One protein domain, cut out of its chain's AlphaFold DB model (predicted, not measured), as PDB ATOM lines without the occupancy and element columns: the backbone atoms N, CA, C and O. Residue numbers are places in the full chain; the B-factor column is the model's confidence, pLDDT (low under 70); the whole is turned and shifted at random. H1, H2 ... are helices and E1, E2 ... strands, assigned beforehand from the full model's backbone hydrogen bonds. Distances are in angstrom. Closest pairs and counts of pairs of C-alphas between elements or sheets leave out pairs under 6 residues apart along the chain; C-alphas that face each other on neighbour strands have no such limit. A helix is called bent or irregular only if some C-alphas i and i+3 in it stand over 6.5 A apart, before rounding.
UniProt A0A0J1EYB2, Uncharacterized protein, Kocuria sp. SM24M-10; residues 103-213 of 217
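What this domain is: This is residues 103 to 213 of the 217 residues of an uncharacterized protein of Kocuria sp. SM24M-10 (UniProt A0A0J1EYB2). One strongly twisted sheet of six strands has two helices over one face and no named helix on the other, in two layers. The sheet curls round H1, while H2 packs on the edge strand E6. The 111 printed residues hold E1, E2, E3, E4, H1, E5, H2 and E6 in that chain order, a mixed class of helices and strands. The sheet is mixed, in the order E3, E4, E2, E1, E5, E6. The whole is compact, with a radius of gyration of the C-alphas of 13.3 A and spans of 36 by 33 by 22 A.

How they stand to each other: Begin with E1, residues 103 to 107, and look beside it for its parallel neighbour E2, residues 124 to 131, where N 127 and O 105 are 2.8 A apart, within hydrogen-bond range. E3, residues 138 to 141, and E4, residues 144 to 149, form a hairpin; check N 139 and O 146 at 2.9 A. E4 is also parallel to E2, with N 147 and O 128 at 2.9 A. H1, residues 165 to 176, is on the sheet; its closest C-alphas to E1 are those of Ala 172 and Val 106, 6.7 A apart. E5, residues 181 to 186, is parallel to E1, with N 185 and O 104 at 2.8 A. E4, H1 and E5 make a split strand-helix-strand unit, two strands running the same way with E2 and E1 between them, and its crossover is right-handed. H2, residues 193 to 205, is on the same face as H1, at a height over the sheet of 7.5 A. E6, residues 209 to 212, is parallel to E5, with N 211 and O 184 at 3.0 A. The closest C-alphas of H2 and E6 are those of Arg 200 and Leu 210, 6.0 A apart. E5, H2 and E6 make a strand-helix-strand unit, two parallel neighbours with a helix between, also right-handed in its crossover. In H1 every O i to N i+4 pair is within hydrogen-bond range; in H2, 6 of 9 are.

Where its parts are: Find C-alpha 103 at (-33.489, 48.028, 48.990), where E1 begins. E2 runs 22.5 A, E4 15.6 A and E5 13.0 A. H1 starts at C-alpha 165 at (-30.538, 55.033, 33.726) and spans 15.8 A. H2 spans 19.0 A and is only just irregular: C-alphas 198 and 201 are 7.0 A apart. E6 ends at C-alpha 212 at (-27.453, 56.277, 45.445).

The domain as a whole: The two C-alphas farthest apart, those of Asn 119 and Ser 155, are 38.2 A apart. The printed part has no cut. The links from E1 to E2 and from E4 to H1 are long. Look for pLDDT under 70 at residues 110 to 121 and 154 to 162.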
ATOM      1  N   GLY A 103     -34.179  47.251  50.013       92.62
ATOM      2  CA  GLY A 103     -33.489  48.028  48.990       92.62
ATOM      3  C   GLY A 103     -33.349  47.190  47.724       92.62
ATOM      4  O   GLY A 103     -32.933  46.036  47.802       92.62
ATOM      5  N   LEU A 104     -33.668  47.750  46.563       94.00
ATOM      6  CA  LEU A 104     -33.488  47.109  45.265       94.00
ATOM      7  C   LEU A 104     -32.307  47.742  44.539       94.00
ATOM      8  O   LEU A 104     -32.425  48.841  44.008       94.00
ATOM      9  N   TYR A 105     -31.172  47.053  44.517       93.31
ATOM     10  CA  TYR A 105     -29.987  47.511  43.800       93.31
ATOM     11  C   TYR A 105     -30.065  47.142  42.322       93.31
ATOM     12  O   TYR A 105     -30.123  45.960  41.986       93.31
ATOM     13  N   VAL A 106     -30.047  48.144  41.442       92.06
ATOM     14  CA  VAL A 106     -30.077  47.942  39.985       92.06
ATOM     15  C   VAL A 106     -28.651  47.793  39.474       92.06
ATOM     16  O   VAL A 106     -27.853  48.705  39.620       92.06
ATOM     17  N   SER A 107     -28.314  46.666  38.862       89.31
ATOM     18  CA  SER A 107     -26.979  46.393  38.319       89.31
ATOM     19  C   SER A 107     -27.041  46.207  36.803       89.31
ATOM     20  O   SER A 107     -28.011  45.661  36.285       89.31
ATOM     21  N   ASP A 108     -26.002  46.641  36.087       85.00
ATOM     22  CA  ASP A 108     -25.882  46.538  34.621       85.00
ATOM     23  C   ASP A 108     -25.045  45.325  34.152       85.00
ATOM     24  O   ASP A 108     -24.623  45.263  32.995       85.00
ATOM     25  N   GLY A 109     -24.768  44.366  35.043       77.38
ATOM     26  CA  GLY A 109     -23.987  43.183  34.701       77.38
ATOM     27  C   GLY A 109     -24.060  42.058  35.736       77.38
ATOM     28  O   GLY A 109     -24.495  42.276  36.865       77.38
ATOM     29  N   PRO A 110     -23.577  40.851  35.381       65.12
ATOM     30  CA  PRO A 110     -23.657  39.642  36.213       65.12
ATOM     31  C   PRO A 110     -22.716  39.671  37.428       65.12
ATOM     32  O   PRO A 110     -22.556  38.672  38.133       65.12
ATOM     33  N   VAL A 111     -22.049  40.799  37.675       58.38
ATOM     34  CA  VAL A 111     -21.230  40.968  38.863       58.38
ATOM     35  C   VAL A 111     -22.194  41.224  40.005       58.38
ATOM     36  O   VAL A 111     -22.613  42.353  40.245       58.38
ATOM     37  N   ALA A 112     -22.518  40.153  40.727       51.78
ATOM     38  CA  ALA A 112     -22.967  40.243  42.099       51.78
ATOM     39  C   ALA A 112     -21.856  40.938  42.901       51.78
ATOM     40  O   ALA A 112     -21.073  40.295  43.602       51.78
ATOM     41  N   GLN A 113     -21.754  42.267  42.785       53.69
ATOM     42  CA  GLN A 113     -21.224  43.061  43.872       53.69
ATOM     43  C   GLN A 113     -22.076  42.630  45.048       53.69
ATOM     44  O   GLN A 113     -23.298  42.798  45.044       53.69
ATOM     45  N   ARG A 114     -21.440  41.934  45.990       52.84
ATOM     46  CA  ARG A 114     -22.050  41.631  47.270       52.84
ATOM     47  C   ARG A 114     -22.316  42.994  47.879       52.84
ATOM     48  O   ARG A 114     -21.432  43.547  48.520       52.84
ATOM     49  N   VAL A 115     -23.488  43.567  47.616       56.69
ATOM     50  CA  VAL A 115     -23.958  44.712  48.377       56.69
ATOM     51  C   VAL A 115     -24.048  44.161  49.783       56.69
ATOM     52  O   VAL A 115     -24.887  43.301  50.066       56.69
ATOM     53  N   SER A 116     -23.048  44.491  50.598       52.38
ATOM     54  CA  SER A 116     -22.876  43.818  51.866       52.38
ATOM     55  C   SER A 116     -24.067  44.183  52.734       52.38
ATOM     56  O   SER A 116     -24.218  45.307  53.206       52.38
ATOM     57  N   ASN A 117     -24.935  43.203  52.959       55.75
ATOM     58  CA  ASN A 117     -26.042  43.324  53.895       55.75
ATOM     59  C   ASN A 117     -25.547  43.336  55.356       55.75
ATOM     60  O   ASN A 117     -26.366  43.310  56.268       55.75
ATOM     61  N   SER A 118     -24.227  43.341  55.602       49.16
ATOM     62  CA  SER A 118     -23.658  43.164  56.939       49.16
ATOM     63  C   SER A 118     -23.771  44.393  57.842       49.16
ATOM     64  O   SER A 118     -23.753  44.213  59.053       49.16
ATOM     65  N   ASN A 119     -23.922  45.608  57.291       48.00
ATOM     66  CA  ASN A 119     -23.929  46.859  58.076       48.00
ATOM     67  C   ASN A 119     -25.100  47.817  57.786       48.00
ATOM     68  O   ASN A 119     -25.193  48.880  58.404       48.00
ATOM     69  N   ARG A 120     -26.010  47.480  56.867       55.06
ATOM     70  CA  ARG A 120     -27.105  48.377  56.467       55.06
ATOM     71  C   ARG A 120     -28.391  48.089  57.240       55.06
ATOM     72  O   ARG A 120     -28.760  46.939  57.447       55.06
ATOM     73  N   ARG A 121     -29.119  49.153  57.607       62.69
ATOM     74  CA  ARG A 121     -30.463  49.072  58.221       62.69
ATOM     75  C   ARG A 121     -31.516  48.454  57.290       62.69
ATOM     76  O   ARG A 121     -32.568  48.048  57.769       62.69
ATOM     77  N   ILE A 122     -31.232  48.397  55.989       74.06
ATOM     78  CA  ILE A 122     -32.130  47.921  54.937       74.06
ATOM     79  C   ILE A 122     -31.484  46.711  54.260       74.06
ATOM     80  O   ILE A 122     -30.359  46.793  53.756       74.06
ATOM     81  N   HIS A 123     -32.200  45.588  54.242       85.94
ATOM     82  CA  HIS A 123     -31.770  44.394  53.523       85.94
ATOM     83  C   HIS A 123     -31.889  44.637  52.013       85.94
ATOM     84  O   HIS A 123     -32.923  45.106  51.539       85.94
ATOM     85  N   THR A 124     -30.818  44.368  51.267       88.88
ATOM     86  CA  THR A 124     -30.727  44.674  49.837       88.88
ATOM     87  C   THR A 124     -30.856  43.412  48.989       88.88
ATOM     88  O   THR A 124     -30.195  42.405  49.256       88.88
ATOM     89  N   VAL A 125     -31.675  43.507  47.945       91.31
ATOM     90  CA  VAL A 125     -31.844  42.528  46.867       91.31
ATOM     91  C   VAL A 125     -31.296  43.137  45.580       91.31
ATOM     92  O   VAL A 125     -31.466  44.330  45.331       91.31
ATOM     93  N   VAL A 126     -30.621  42.336  44.761       92.19
ATOM     94  CA  VAL A 126     -30.014  42.796  43.505       92.19
ATOM     95  C   VAL A 126     -30.906  42.451  42.315       92.19
ATOM     96  O   VAL A 126     -31.375  41.323  42.196       92.19
ATOM     97  N   LEU A 127     -31.110  43.401  41.409       94.12
ATOM     98  CA  LEU A 127     -31.669  43.176  40.081       94.12
ATOM     99  C   LEU A 127     -30.569  43.400  39.046       94.12
ATOM    100  O   LEU A 127     -30.213  44.541  38.753       94.12
ATOM    101  N   ASN A 128     -30.027  42.315  38.503       93.31
ATOM    102  CA  ASN A 128     -29.062  42.382  37.416       93.31
ATOM    103  C   ASN A 128     -29.813  42.445  36.086       93.31
ATOM    104  O   ASN A 128     -30.459  41.484  35.663       93.31
ATOM    105  N   LEU A 129     -29.711  43.589  35.421       93.50
ATOM    106  CA  LEU A 129     -30.170  43.762  34.056       93.50
ATOM    107  C   LEU A 129     -29.085  43.245  33.124       93.50
ATOM    108  O   LEU A 129     -27.922  43.633  33.229       93.50
ATOM    109  N   LEU A 130     -29.470  42.355  32.220       93.38
ATOM    110  CA  LEU A 130     -28.574  41.752  31.247       93.38
ATOM    111  C   LEU A 130     -29.023  42.128  29.829       93.38
ATOM    112  O   LEU A 130     -30.226  42.137  29.564       93.38
ATOM    113  N   PRO A 131     -28.098  42.423  28.900       92.19
ATOM    114  CA  PRO A 131     -28.454  42.724  27.518       92.19
ATOM    115  C   PRO A 131     -29.187  41.553  26.849       92.19
ATOM    116  O   PRO A 131     -28.643  40.448  26.758       92.19
ATOM    117  N   ALA A 132     -30.410  41.796  26.372       91.75
ATOM    118  CA  ALA A 132     -31.259  40.768  25.756       91.75
ATOM    119  C   ALA A 132     -30.728  40.220  24.414       91.75
ATOM    120  O   ALA A 132     -31.224  39.218  23.911       91.75
ATOM    121  N   ASP A 133     -29.718  40.853  23.812       90.00
ATOM    122  CA  ASP A 133     -29.008  40.321  22.642       90.00
ATOM    123  C   ASP A 133     -28.032  39.186  23.007       90.00
ATOM    124  O   ASP A 133     -27.643  38.402  22.140       90.00
ATOM    125  N   LYS A 134     -27.642  39.083  24.286       90.75
ATOM    126  CA  LYS A 134     -26.651  38.117  24.796       90.75
ATOM    127  C   LYS A 134     -27.219  37.134  25.809       90.75
ATOM    128  O   LYS A 134     -26.743  36.002  25.889       90.75
ATOM    129  N   TYR A 135     -28.198  37.561  26.597       92.00
ATOM    130  CA  TYR A 135     -28.772  36.790  27.692       92.00
ATOM    131  C   TYR A 135     -30.280  36.703  27.520       92.00
ATOM    132  O   TYR A 135     -30.923  37.714  27.274       92.00
ATOM    133  N   PHE A 136     -30.832  35.503  27.697       90.69
ATOM    134  CA  PHE A 136     -32.265  35.256  27.575       90.69
ATOM    135  C   PHE A 136     -32.823  34.650  28.856       90.69
ATOM    136  O   PHE A 136     -32.251  33.719  29.426       90.69
ATOM    137  N   GLY A 137     -33.988  35.143  29.256       92.38
ATOM    138  CA  GLY A 137     -34.765  34.630  30.378       92.38
ATOM    139  C   GLY A 137     -34.485  35.345  31.696       92.38
ATOM    140  O   GLY A 137     -34.056  36.500  31.739       92.38
ATOM    141  N   ARG A 138     -34.775  34.633  32.787       93.19
ATOM    142  CA  ARG A 138     -34.634  35.102  34.166       93.19
ATOM    143  C   ARG A 138     -34.012  34.019  35.035       93.19
ATOM    144  O   ARG A 138     -34.440  32.867  34.975       93.19
ATOM    145  N   LEU A 139     -33.093  34.413  35.909       92.44
ATOM    146  CA  LEU A 139     -32.547  33.562  36.961       92.44
ATOM    147  C   LEU A 139     -32.823  34.205  38.319       92.44
ATOM    148  O   LEU A 139     -32.361  35.305  38.592       92.44
ATOM    149  N   ALA A 140     -33.585  33.530  39.176       90.69
ATOM    150  CA  ALA A 140     -33.788  33.971  40.551       90.69
ATOM    151  C   ALA A 140     -32.784  33.272  41.476       90.69
ATOM    152  O   ALA A 140     -32.591  32.059  41.403       90.69
ATOM    153  N   THR A 141     -32.169  34.043  42.363       87.31
ATOM    154  CA  THR A 141     -31.248  33.580  43.403       87.31
ATOM    155  C   THR A 141     -31.782  33.991  44.774       87.31
ATOM    156  O   THR A 141     -32.757  34.733  44.878       87.31
ATOM    157  N   MET A 142     -31.136  33.546  45.853       83.25
ATOM    158  CA  MET A 142     -31.513  33.982  47.204       83.25
ATOM    159  C   MET A 142     -31.285  35.482  47.447       83.25
ATOM    160  O   MET A 142     -31.890  36.042  48.354       83.25
ATOM    161  N   SER A 143     -30.401  36.120  46.676       84.25
ATOM    162  CA  SER A 143     -29.988  37.515  46.871       84.25
ATOM    163  C   SER A 143     -30.460  38.460  45.767       84.25
ATOM    164  O   SER A 143     -30.141  39.646  45.814       84.25
ATOM    165  N   GLY A 144     -31.168  37.964  44.753       89.31
ATOM    166  CA  GLY A 144     -31.491  38.779  43.590       89.31
ATOM    167  C   GLY A 144     -32.079  38.040  42.404       89.31
ATOM    168  O   GLY A 144     -32.287  36.827  42.441       89.31
ATOM    169  N   ILE A 145     -32.324  38.797  41.341       92.81
ATOM    170  CA  ILE A 145     -32.834  38.325  40.059       92.81
ATOM    171  C   ILE A 145     -31.929  38.842  38.944       92.81
ATOM    172  O   ILE A 145     -31.634  40.032  38.889       92.81
ATOM    173  N   ASP A 146     -31.568  37.957  38.025       94.25
ATOM    174  CA  ASP A 146     -30.986  38.312  36.737       94.25
ATOM    175  C   ASP A 146     -32.092  38.270  35.684       94.25
ATOM    176  O   ASP A 146     -32.865  37.306  35.647       94.25
ATOM    177  N   VAL A 147     -32.186  39.286  34.827       95.06
ATOM    178  CA  VAL A 147     -33.201  39.350  33.768       95.06
ATOM    179  C   VAL A 147     -32.631  39.934  32.477       95.06
ATOM    180  O   VAL A 147     -31.986  40.983  32.483       95.06
ATOM    181  N   GLY A 148     -32.893  39.257  31.356       94.94
ATOM    182  CA  GLY A 148     -32.642  39.796  30.018       94.94
ATOM    183  C   GLY A 148     -33.587  40.959  29.706       94.94
ATOM    184  O   GLY A 148     -34.800  40.841  29.881       94.94
ATOM    185  N   SER A 149     -33.052  42.094  29.256       94.62
ATOM    186  CA  SER A 149     -33.837  43.264  28.851       94.62
ATOM    187  C   SER A 149     -33.174  44.032  27.709       94.62
ATOM    188  O   SER A 149     -31.951  44.072  27.580       94.62
ATOM    189  N   ASN A 150     -33.985  44.700  26.890       93.06
ATOM    190  CA  ASN A 150     -33.502  45.652  25.890       93.06
ATOM    191  C   ASN A 150     -33.329  47.082  26.435       93.06
ATOM    192  O   ASN A 150     -33.195  48.019  25.646       93.06
ATOM    193  N   ALA A 151     -33.286  47.269  27.759       91.00
ATOM    194  CA  ALA A 151     -32.973  48.556  28.389       91.00
ATOM    195  C   ALA A 151     -31.635  49.164  27.910       91.00
ATOM    196  O   ALA A 151     -31.460  50.380  27.958       91.00
ATOM    197  N   PHE A 152     -30.731  48.327  27.388       88.06
ATOM    198  CA  PHE A 152     -29.435  48.690  26.807       88.06
ATOM    199  C   PHE A 152     -29.519  49.258  25.378       88.06
ATOM    200  O   PHE A 152     -28.567  49.856  24.892       88.06
ATOM    201  N   ASN A 153     -30.651  49.090  24.684       75.69
ATOM    202  CA  ASN A 153     -30.794  49.435  23.264       75.69
ATOM    203  C   ASN A 153     -31.249  50.890  23.028       75.69
ATOM    204  O   ASN A 153     -31.814  51.190  21.978       75.69
ATOM    205  N   ALA A 154     -31.078  51.794  23.997       62.69
ATOM    206  CA  ALA A 154     -31.351  53.217  23.779       62.69
ATOM    207  C   ALA A 154     -30.167  53.875  23.059       62.69
ATOM    208  O   ALA A 154     -29.013  53.657  23.425       62.69
ATOM    209  N   SER A 155     -30.452  54.656  22.018       50.16
ATOM    210  CA  SER A 155     -29.445  55.333  21.209       50.16
ATOM    211  C   SER A 155     -28.642  56.335  22.045       50.16
ATOM    212  O   SER A 155     -29.180  57.293  22.579       50.16
ATOM    213  N   ALA A 156     -27.345  56.058  22.180       44.38
ATOM    214  CA  ALA A 156     -26.185  56.947  22.029       44.38
ATOM    215  C   ALA A 156     -26.184  58.408  22.562       44.38
ATOM    216  O   ALA A 156     -25.233  59.120  22.248       44.38
ATOM    217  N   MET A 157     -27.161  58.875  23.343       47.56
ATOM    218  CA  MET A 157     -27.186  60.248  23.874       47.56
ATOM    219  C   MET A 157     -26.751  60.377  25.341       47.56
ATOM    220  O   MET A 157     -26.368  61.473  25.727       47.56
ATOM    221  N   ASP A 158     -26.713  59.287  26.116       51.41
ATOM    222  CA  ASP A 158     -26.233  59.304  27.509       51.41
ATOM    223  C   ASP A 158     -24.796  58.753  27.609       51.41
ATOM    224  O   ASP A 158     -24.568  57.549  27.490       51.41
ATOM    225  N   ASP A 159     -23.826  59.654  27.790       52.22
ATOM    226  CA  ASP A 159     -22.547  59.536  28.524       52.22
ATOM    227  C   ASP A 159     -21.662  58.273  28.401       52.22
ATOM    228  O   ASP A 159     -20.748  58.052  29.198       52.22
ATOM    229  N   GLY A 160     -21.844  57.445  27.372       55.72
ATOM    230  CA  GLY A 160     -20.972  56.296  27.097       55.72
ATOM    231  C   GLY A 160     -21.185  55.084  28.014       55.72
ATOM    232  O   GLY A 160     -20.436  54.110  27.900       55.72
ATOM    233  N   HIS A 161     -22.209  55.097  28.876       65.12
ATOM    234  CA  HIS A 161     -22.628  53.921  29.642       65.12
ATOM    235  C   HIS A 161     -23.624  53.060  28.843       65.12
ATOM    236  O   HIS A 161     -24.559  53.588  28.245       65.12
ATOM    237  N   PRO A 162     -23.469  51.720  28.828       69.00
ATOM    238  CA  PRO A 162     -24.308  50.848  28.005       69.00
ATOM    239  C   PRO A 162     -25.747  50.709  28.527       69.00
ATOM    240  O   PRO A 162     -26.628  50.330  27.762       69.00
ATOM    241  N   LEU A 163     -25.995  50.981  29.813       78.38
ATOM    242  CA  LEU A 163     -27.334  50.974  30.401       78.38
ATOM    243  C   LEU A 163     -27.844  52.410  30.551       78.38
ATOM    244  O   LEU A 163     -27.275  53.190  31.310       78.38
ATOM    245  N   ASN A 164     -28.962  52.725  29.896       86.56
ATOM    246  CA  ASN A 164     -29.676  53.979  30.123       86.56
ATOM    247  C   ASN A 164     -30.340  53.965  31.511       86.56
ATOM    248  O   ASN A 164     -31.127  53.058  31.810       86.56
ATOM    249  N   LEU A 165     -30.051  54.973  32.345       89.62
ATOM    250  CA  LEU A 165     -30.538  55.033  33.726       89.62
ATOM    251  C   LEU A 165     -32.069  54.977  33.801       89.62
ATOM    252  O   LEU A 165     -32.607  54.148  34.535       89.62
ATOM    253  N   LYS A 166     -32.780  55.813  33.029       93.00
ATOM    254  CA  LYS A 166     -34.253  55.882  33.065       93.00
ATOM    255  C   LYS A 166     -34.878  54.534  32.706       93.00
ATOM    256  O   LYS A 166     -35.768  54.062  33.409       93.00
ATOM    257  N   ARG A 167     -34.377  53.864  31.663       92.94
ATOM    258  CA  ARG A 167     -34.855  52.524  31.279       92.94
ATOM    259  C   ARG A 167     -34.497  51.463  32.312       92.94
ATOM    260  O   ARG A 167     -35.340  50.622  32.610       92.94
ATOM    261  N   GLY A 168     -33.302  51.512  32.896       94.31
ATOM    262  CA  GLY A 168     -32.922  50.615  33.990       94.31
ATOM    263  C   GLY A 168     -33.845  50.760  35.205       94.31
ATOM    264  O   GLY A 168     -34.333  49.766  35.743       94.31
ATOM    265  N   LEU A 169     -34.165  51.999  35.580       96.19
ATOM    266  CA  LEU A 169     -35.126  52.321  36.634       96.19
ATOM    267  C   LEU A 169     -36.556  51.891  36.282       96.19
ATOM    268  O   LEU A 169     -37.258  51.361  37.140       96.19
ATOM    269  N   ALA A 170     -36.978  52.051  35.025       96.88
ATOM    270  CA  ALA A 170     -38.269  51.555  34.553       96.88
ATOM    271  C   ALA A 170     -38.378  50.033  34.734       96.88
ATOM    272  O   ALA A 170     -39.383  49.540  35.246       96.88
ATOM    273  N   VAL A 171     -37.324  49.281  34.396       96.44
ATOM    274  CA  VAL A 171     -37.279  47.837  34.662       96.44
ATOM    275  C   VAL A 171     -37.310  47.530  36.158       96.44
ATOM    276  O   VAL A 171     -38.040  46.634  36.584       96.44
ATOM    277  N   ALA A 172     -36.571  48.285  36.969       96.50
ATOM    278  CA  ALA A 172     -36.566  48.107  38.415       96.50
ATOM    279  C   ALA A 172     -37.958  48.309  39.033       96.50
ATOM    280  O   ALA A 172     -38.385  47.492  39.848       96.50
ATOM    281  N   LEU A 173     -38.708  49.319  38.587       97.00
ATOM    282  CA  LEU A 173     -40.095  49.556  39.000       97.00
ATOM    283  C   LEU A 173     -41.024  48.394  38.634       97.00
ATOM    284  O   LEU A 173     -41.857  47.998  39.451       97.00
ATOM    285  N   MET A 174     -40.852  47.796  37.449       96.44
ATOM    286  CA  MET A 174     -41.630  46.619  37.041       96.44
ATOM    287  C   MET A 174     -41.410  45.414  37.975       96.44
ATOM    288  O   MET A 174     -42.329  44.617  38.160       96.44
ATOM    289  N   TYR A 175     -40.235  45.301  38.606       95.94
ATOM    290  CA  TYR A 175     -39.904  44.241  39.570       95.94
ATOM    291  C   TYR A 175     -40.090  44.623  41.043       95.94
ATOM    292  O   TYR A 175     -40.150  43.732  41.894       95.94
ATOM    293  N   ALA A 176     -40.193  45.912  41.367       95.50
ATOM    294  CA  ALA A 176     -40.182  46.408  42.742       95.50
ATOM    295  C   ALA A 176     -41.271  45.769  43.620       95.50
ATOM    296  O   ALA A 176     -41.013  45.444  44.778       95.50
ATOM    297  N   ALA A 177     -42.464  45.527  43.067       94.00
ATOM    298  CA  ALA A 177     -43.558  44.888  43.797       94.00
ATOM    299  C   ALA A 177     -43.277  43.403  44.100       94.00
ATOM    300  O   ALA A 177     -43.470  42.966  45.233       94.00
ATOM    301  N   GLU A 178     -42.787  42.631  43.120       93.94
ATOM    302  CA  GLU A 178     -42.406  41.221  43.321       93.94
ATOM    303  C   GLU A 178     -41.279  41.086  44.350       93.94
ATOM    304  O   GLU A 178     -41.285  40.163  45.160       93.94
ATOM    305  N   LEU A 179     -40.337  42.028  44.337       93.50
ATOM    306  CA  LEU A 179     -39.178  42.035  45.225       93.50
ATOM    307  C   LEU A 179     -39.419  42.761  46.553       93.50
ATOM    308  O   LEU A 179     -38.477  42.905  47.325       93.50
ATOM    309  N   GLN A 180     -40.648  43.215  46.829       93.50
ATOM    310  CA  GLN A 180     -41.000  43.954  48.051       93.50
ATOM    311  C   GLN A 180     -40.033  45.114  48.349       93.50
ATOM    312  O   GLN A 180     -39.654  45.370  49.499       93.50
ATOM    313  N   ALA A 181     -39.611  45.806  47.291       93.69
ATOM    314  CA  ALA A 181     -38.711  46.940  47.381       93.69
ATOM    315  C   ALA A 181     -39.454  48.154  47.950       93.69
ATOM    316  O   ALA A 181     -40.565  48.465  47.523       93.69
ATOM    317  N   GLY A 182     -38.845  48.817  48.931       94.00
ATOM    318  CA  GLY A 182     -39.254  50.128  49.442       94.00
ATOM    319  C   GLY A 182     -38.340  51.254  48.970       94.00
ATOM    320  O   GLY A 182     -38.674  52.426  49.104       94.00
ATOM    321  N   THR A 183     -37.175  50.922  48.417       94.31
ATOM    322  CA  THR A 183     -36.198  51.898  47.924       94.31
ATOM    323  C   THR A 183     -35.465  51.312  46.728       94.31
ATOM    324  O   THR A 183     -35.030  50.163  46.787       94.31
ATOM    325  N   ILE A 184     -35.303  52.080  45.654       95.25
ATOM    326  CA  ILE A 184     -34.426  51.721  44.537       95.25
ATOM    327  C   ILE A 184     -33.051  52.346  44.774       95.25
ATOM    328  O   ILE A 184     -32.931  53.547  45.010       95.25
ATOM    329  N   LEU A 185     -32.019  51.508  44.726       93.81
ATOM    330  CA  LEU A 185     -30.626  51.875  44.932       93.81
ATOM    331  C   LEU A 185     -29.905  51.905  43.581       93.81
ATOM    332  O   LEU A 185     -29.767  50.876  42.913       93.81
ATOM    333  N   VAL A 186     -29.426  53.084  43.195       91.88
ATOM    334  CA  VAL A 186     -28.743  53.327  41.920       91.88
ATOM    335  C   VAL A 186     -27.228  53.214  42.109       91.88
ATOM    336  O   VAL A 186     -26.689  53.818  43.037       91.88
ATOM    337  N   PRO A 187     -26.499  52.468  41.260       88.56
ATOM    338  CA  PRO A 187     -25.041  52.426  41.309       88.56
ATOM    339  C   PRO A 187     -24.438  53.824  41.151       88.56
ATOM    340  O   PRO A 187     -24.853  54.538  40.240       88.56
ATOM    341  N   PRO A 188     -23.397  54.195  41.920       87.50
ATOM    342  CA  PRO A 188     -22.749  55.503  41.797       87.50
ATOM    343  C   PRO A 188     -22.311  55.855  40.374       87.50
ATOM    344  O   PRO A 188     -22.430  56.996  39.956       87.50
ATOM    345  N   ARG A 189     -21.856  54.864  39.599       84.38
ATOM    346  CA  ARG A 189     -21.439  55.048  38.199       84.38
ATOM    347  C   ARG A 189     -22.576  55.387  37.229       84.38
ATOM    348  O   ARG A 189     -22.301  55.873  36.147       84.38
ATOM    349  N   LEU A 190     -23.822  55.077  37.590       83.38
ATOM    350  CA  LEU A 190     -25.014  55.429  36.812       83.38
ATOM    351  C   LEU A 190     -25.732  56.648  37.402       83.38
ATOM    352  O   LEU A 190     -26.744  57.073  36.858       83.38
ATOM    353  N   ALA A 191     -25.276  57.152  38.549       84.75
ATOM    354  CA  ALA A 191     -25.974  58.174  39.302       84.75
ATOM    355  C   ALA A 191     -25.533  59.572  38.863       84.75
ATOM    356  O   ALA A 191     -24.469  60.048  39.256       84.75
ATOM    357  N   ASP A 192     -26.401  60.256  38.126       88.19
ATOM    358  CA  ASP A 192     -26.385  61.713  38.030       88.19
ATOM    359  C   ASP A 192     -27.275  62.292  39.143       88.19
ATOM    360  O   ASP A 192     -28.471  62.003  39.208       88.19
ATOM    361  N   HIS A 193     -26.690  63.086  40.046       87.69
ATOM    362  CA  HIS A 193     -27.423  63.676  41.172       87.69
ATOM    363  C   HIS A 193     -28.567  64.578  40.704       87.69
ATOM    364  O   HIS A 193     -29.662  64.489  41.258       87.69
ATOM    365  N   ASP A 194     -28.344  65.405  39.682       90.12
ATOM    366  CA  ASP A 194     -29.353  66.362  39.222       90.12
ATOM    367  C   ASP A 194     -30.524  65.627  38.566       90.12
ATOM    368  O   ASP A 194     -31.693  65.957  38.786       90.12
ATOM    369  N   GLN A 195     -30.221  64.578  37.797       90.38
ATOM    370  CA  GLN A 195     -31.239  63.701  37.237       90.38
ATOM    371  C   GLN A 195     -32.017  62.969  38.336       90.38
ATOM    372  O   GLN A 195     -33.244  62.941  38.293       90.38
ATOM    373  N   LEU A 196     -31.343  62.399  39.337       92.88
ATOM    374  CA  LEU A 196     -32.008  61.662  40.416       92.88
ATOM    375  C   LEU A 196     -32.912  62.557  41.270       92.88
ATOM    376  O   LEU A 196     -34.016  62.133  41.609       92.88
ATOM    377  N   GLU A 197     -32.502  63.791  41.565       94.06
ATOM    378  CA  GLU A 197     -33.351  64.754  42.279       94.06
ATOM    379  C   GLU A 197     -34.610  65.116  41.482       94.06
ATOM    380  O   GLU A 197     -35.692  65.206  42.058       94.06
ATOM    381  N   LYS A 198     -34.516  65.226  40.149       93.50
ATOM    382  CA  LYS A 198     -35.696  65.417  39.284       93.50
ATOM    383  C   LYS A 198     -36.629  64.206  39.266       93.50
ATOM    384  O   LYS A 198     -37.836  64.369  39.114       93.50
ATOM    385  N   LEU A 199     -36.088  62.995  39.387       95.88
ATOM    386  CA  LEU A 199     -36.876  61.760  39.376       95.88
ATOM    387  C   LEU A 199     -37.535  61.466  40.728       95.88
ATOM    388  O   LEU A 199     -38.614  60.875  40.755       95.88
ATOM    389  N   ARG A 200     -36.916  61.886  41.839       96.38
ATOM    390  CA  ARG A 200     -37.335  61.582  43.217       96.38
ATOM    391  C   ARG A 200     -38.837  61.808  43.485       96.38
ATOM    392  O   ARG A 200     -39.451  60.880  44.009       96.38
ATOM    393  N   PRO A 201     -39.482  62.914  43.053       96.75
ATOM    394  CA  PRO A 201     -40.913  63.122  43.289       96.75
ATOM    395  C   PRO A 201     -41.817  62.027  42.703       96.75
ATOM    396  O   PRO A 201     -42.801  61.645  43.333       96.75
ATOM    397  N   MET A 202     -41.483  61.474  41.528       96.38
ATOM    398  CA  MET A 202     -42.255  60.368  40.941       96.38
ATOM    399  C   MET A 202     -42.143  59.084  41.769       96.38
ATOM    400  O   MET A 202     -43.107  58.327  41.869       96.38
ATOM    401  N   PHE A 203     -40.974  58.831  42.361       96.81
ATOM    402  CA  PHE A 203     -40.747  57.671  43.221       96.81
ATOM    403  C   PHE A 203     -41.474  57.829  44.565       96.81
ATOM    404  O   PHE A 203     -42.195  56.920  44.984       96.81
ATOM    405  N   ASP A 204     -41.390  59.011  45.176       95.69
ATOM    406  CA  ASP A 204     -42.083  59.323  46.429       95.69
ATOM    407  C   ASP A 204     -43.612  59.214  46.276       95.69
ATOM    408  O   ASP A 204     -44.298  58.657  47.145       95.69
ATOM    409  N   ALA A 205     -44.154  59.664  45.136       95.31
ATOM    410  CA  ALA A 205     -45.580  59.568  44.824       95.31
ATOM    411  C   ALA A 205     -46.090  58.118  44.862       95.31
ATOM    412  O   ALA A 205     -47.190  57.859  45.356       95.31
ATOM    413  N   VAL A 206     -45.266  57.157  44.430       94.94
ATOM    414  CA  VAL A 206     -45.611  55.726  44.452       94.94
ATOM    415  C   VAL A 206     -45.194  55.005  45.738       94.94
ATOM    416  O   VAL A 206     -45.453  53.811  45.877       94.94
ATOM    417  N   GLY A 207     -44.604  55.716  46.703       93.81
ATOM    418  CA  GLY A 207     -44.170  55.158  47.986       93.81
ATOM    419  C   GLY A 207     -42.824  54.431  47.938       93.81
ATOM    420  O   GLY A 207     -42.555  53.603  48.808       93.81
ATOM    421  N   LEU A 208     -41.987  54.727  46.941       94.62
ATOM    422  CA  LEU A 208     -40.631  54.198  46.818       94.62
ATOM    423  C   LEU A 208     -39.604  55.296  47.089       94.62
ATOM    424  O   LEU A 208     -39.700  56.388  46.551       94.62
ATOM    425  N   GLY A 209     -38.568  54.980  47.857       94.62
ATOM    426  CA  GLY A 209     -37.371  55.815  47.915       94.62
ATOM    427  C   GLY A 209     -36.512  55.658  46.657       94.62
ATOM    428  O   GLY A 209     -36.506  54.600  46.021       94.62
ATOM    429  N   LEU A 210     -35.726  56.684  46.339       95.31
ATOM    430  CA  LEU A 210     -34.683  56.644  45.313       95.31
ATOM    431  C   LEU A 210     -33.373  57.156  45.916       95.31
ATOM    432  O   LEU A 210     -33.295  58.296  46.376       95.31
ATOM    433  N   GLU A 211     -32.347  56.310  45.953       93.50
ATOM    434  CA  GLU A 211     -31.073  56.626  46.605       93.50
ATOM    435  C   GLU A 211     -29.879  56.125  45.790       93.50
ATOM    436  O   GLU A 211     -29.976  55.178  45.011       93.50
ATOM    437  N   ILE A 212     -28.720  56.744  46.007       91.50
ATOM    438  CA  ILE A 212     -27.453  56.277  45.445       91.50
ATOM    439  C   ILE A 212     -26.875  55.215  46.377       91.50
ATOM    440  O   ILE A 212     -26.774  55.405  47.590       91.50
ATOM    441  N   ALA A 213     -26.481  54.079  45.817       88.31
ATOM    442  CA  ALA A 213     -25.909  52.984  46.577       88.31
ATOM    443  C   ALA A 213     -24.513  53.344  47.108       88.31
ATOM    444  O   ALA A 213     -23.615  53.682  46.347       88.31
TER     445      ALA A 213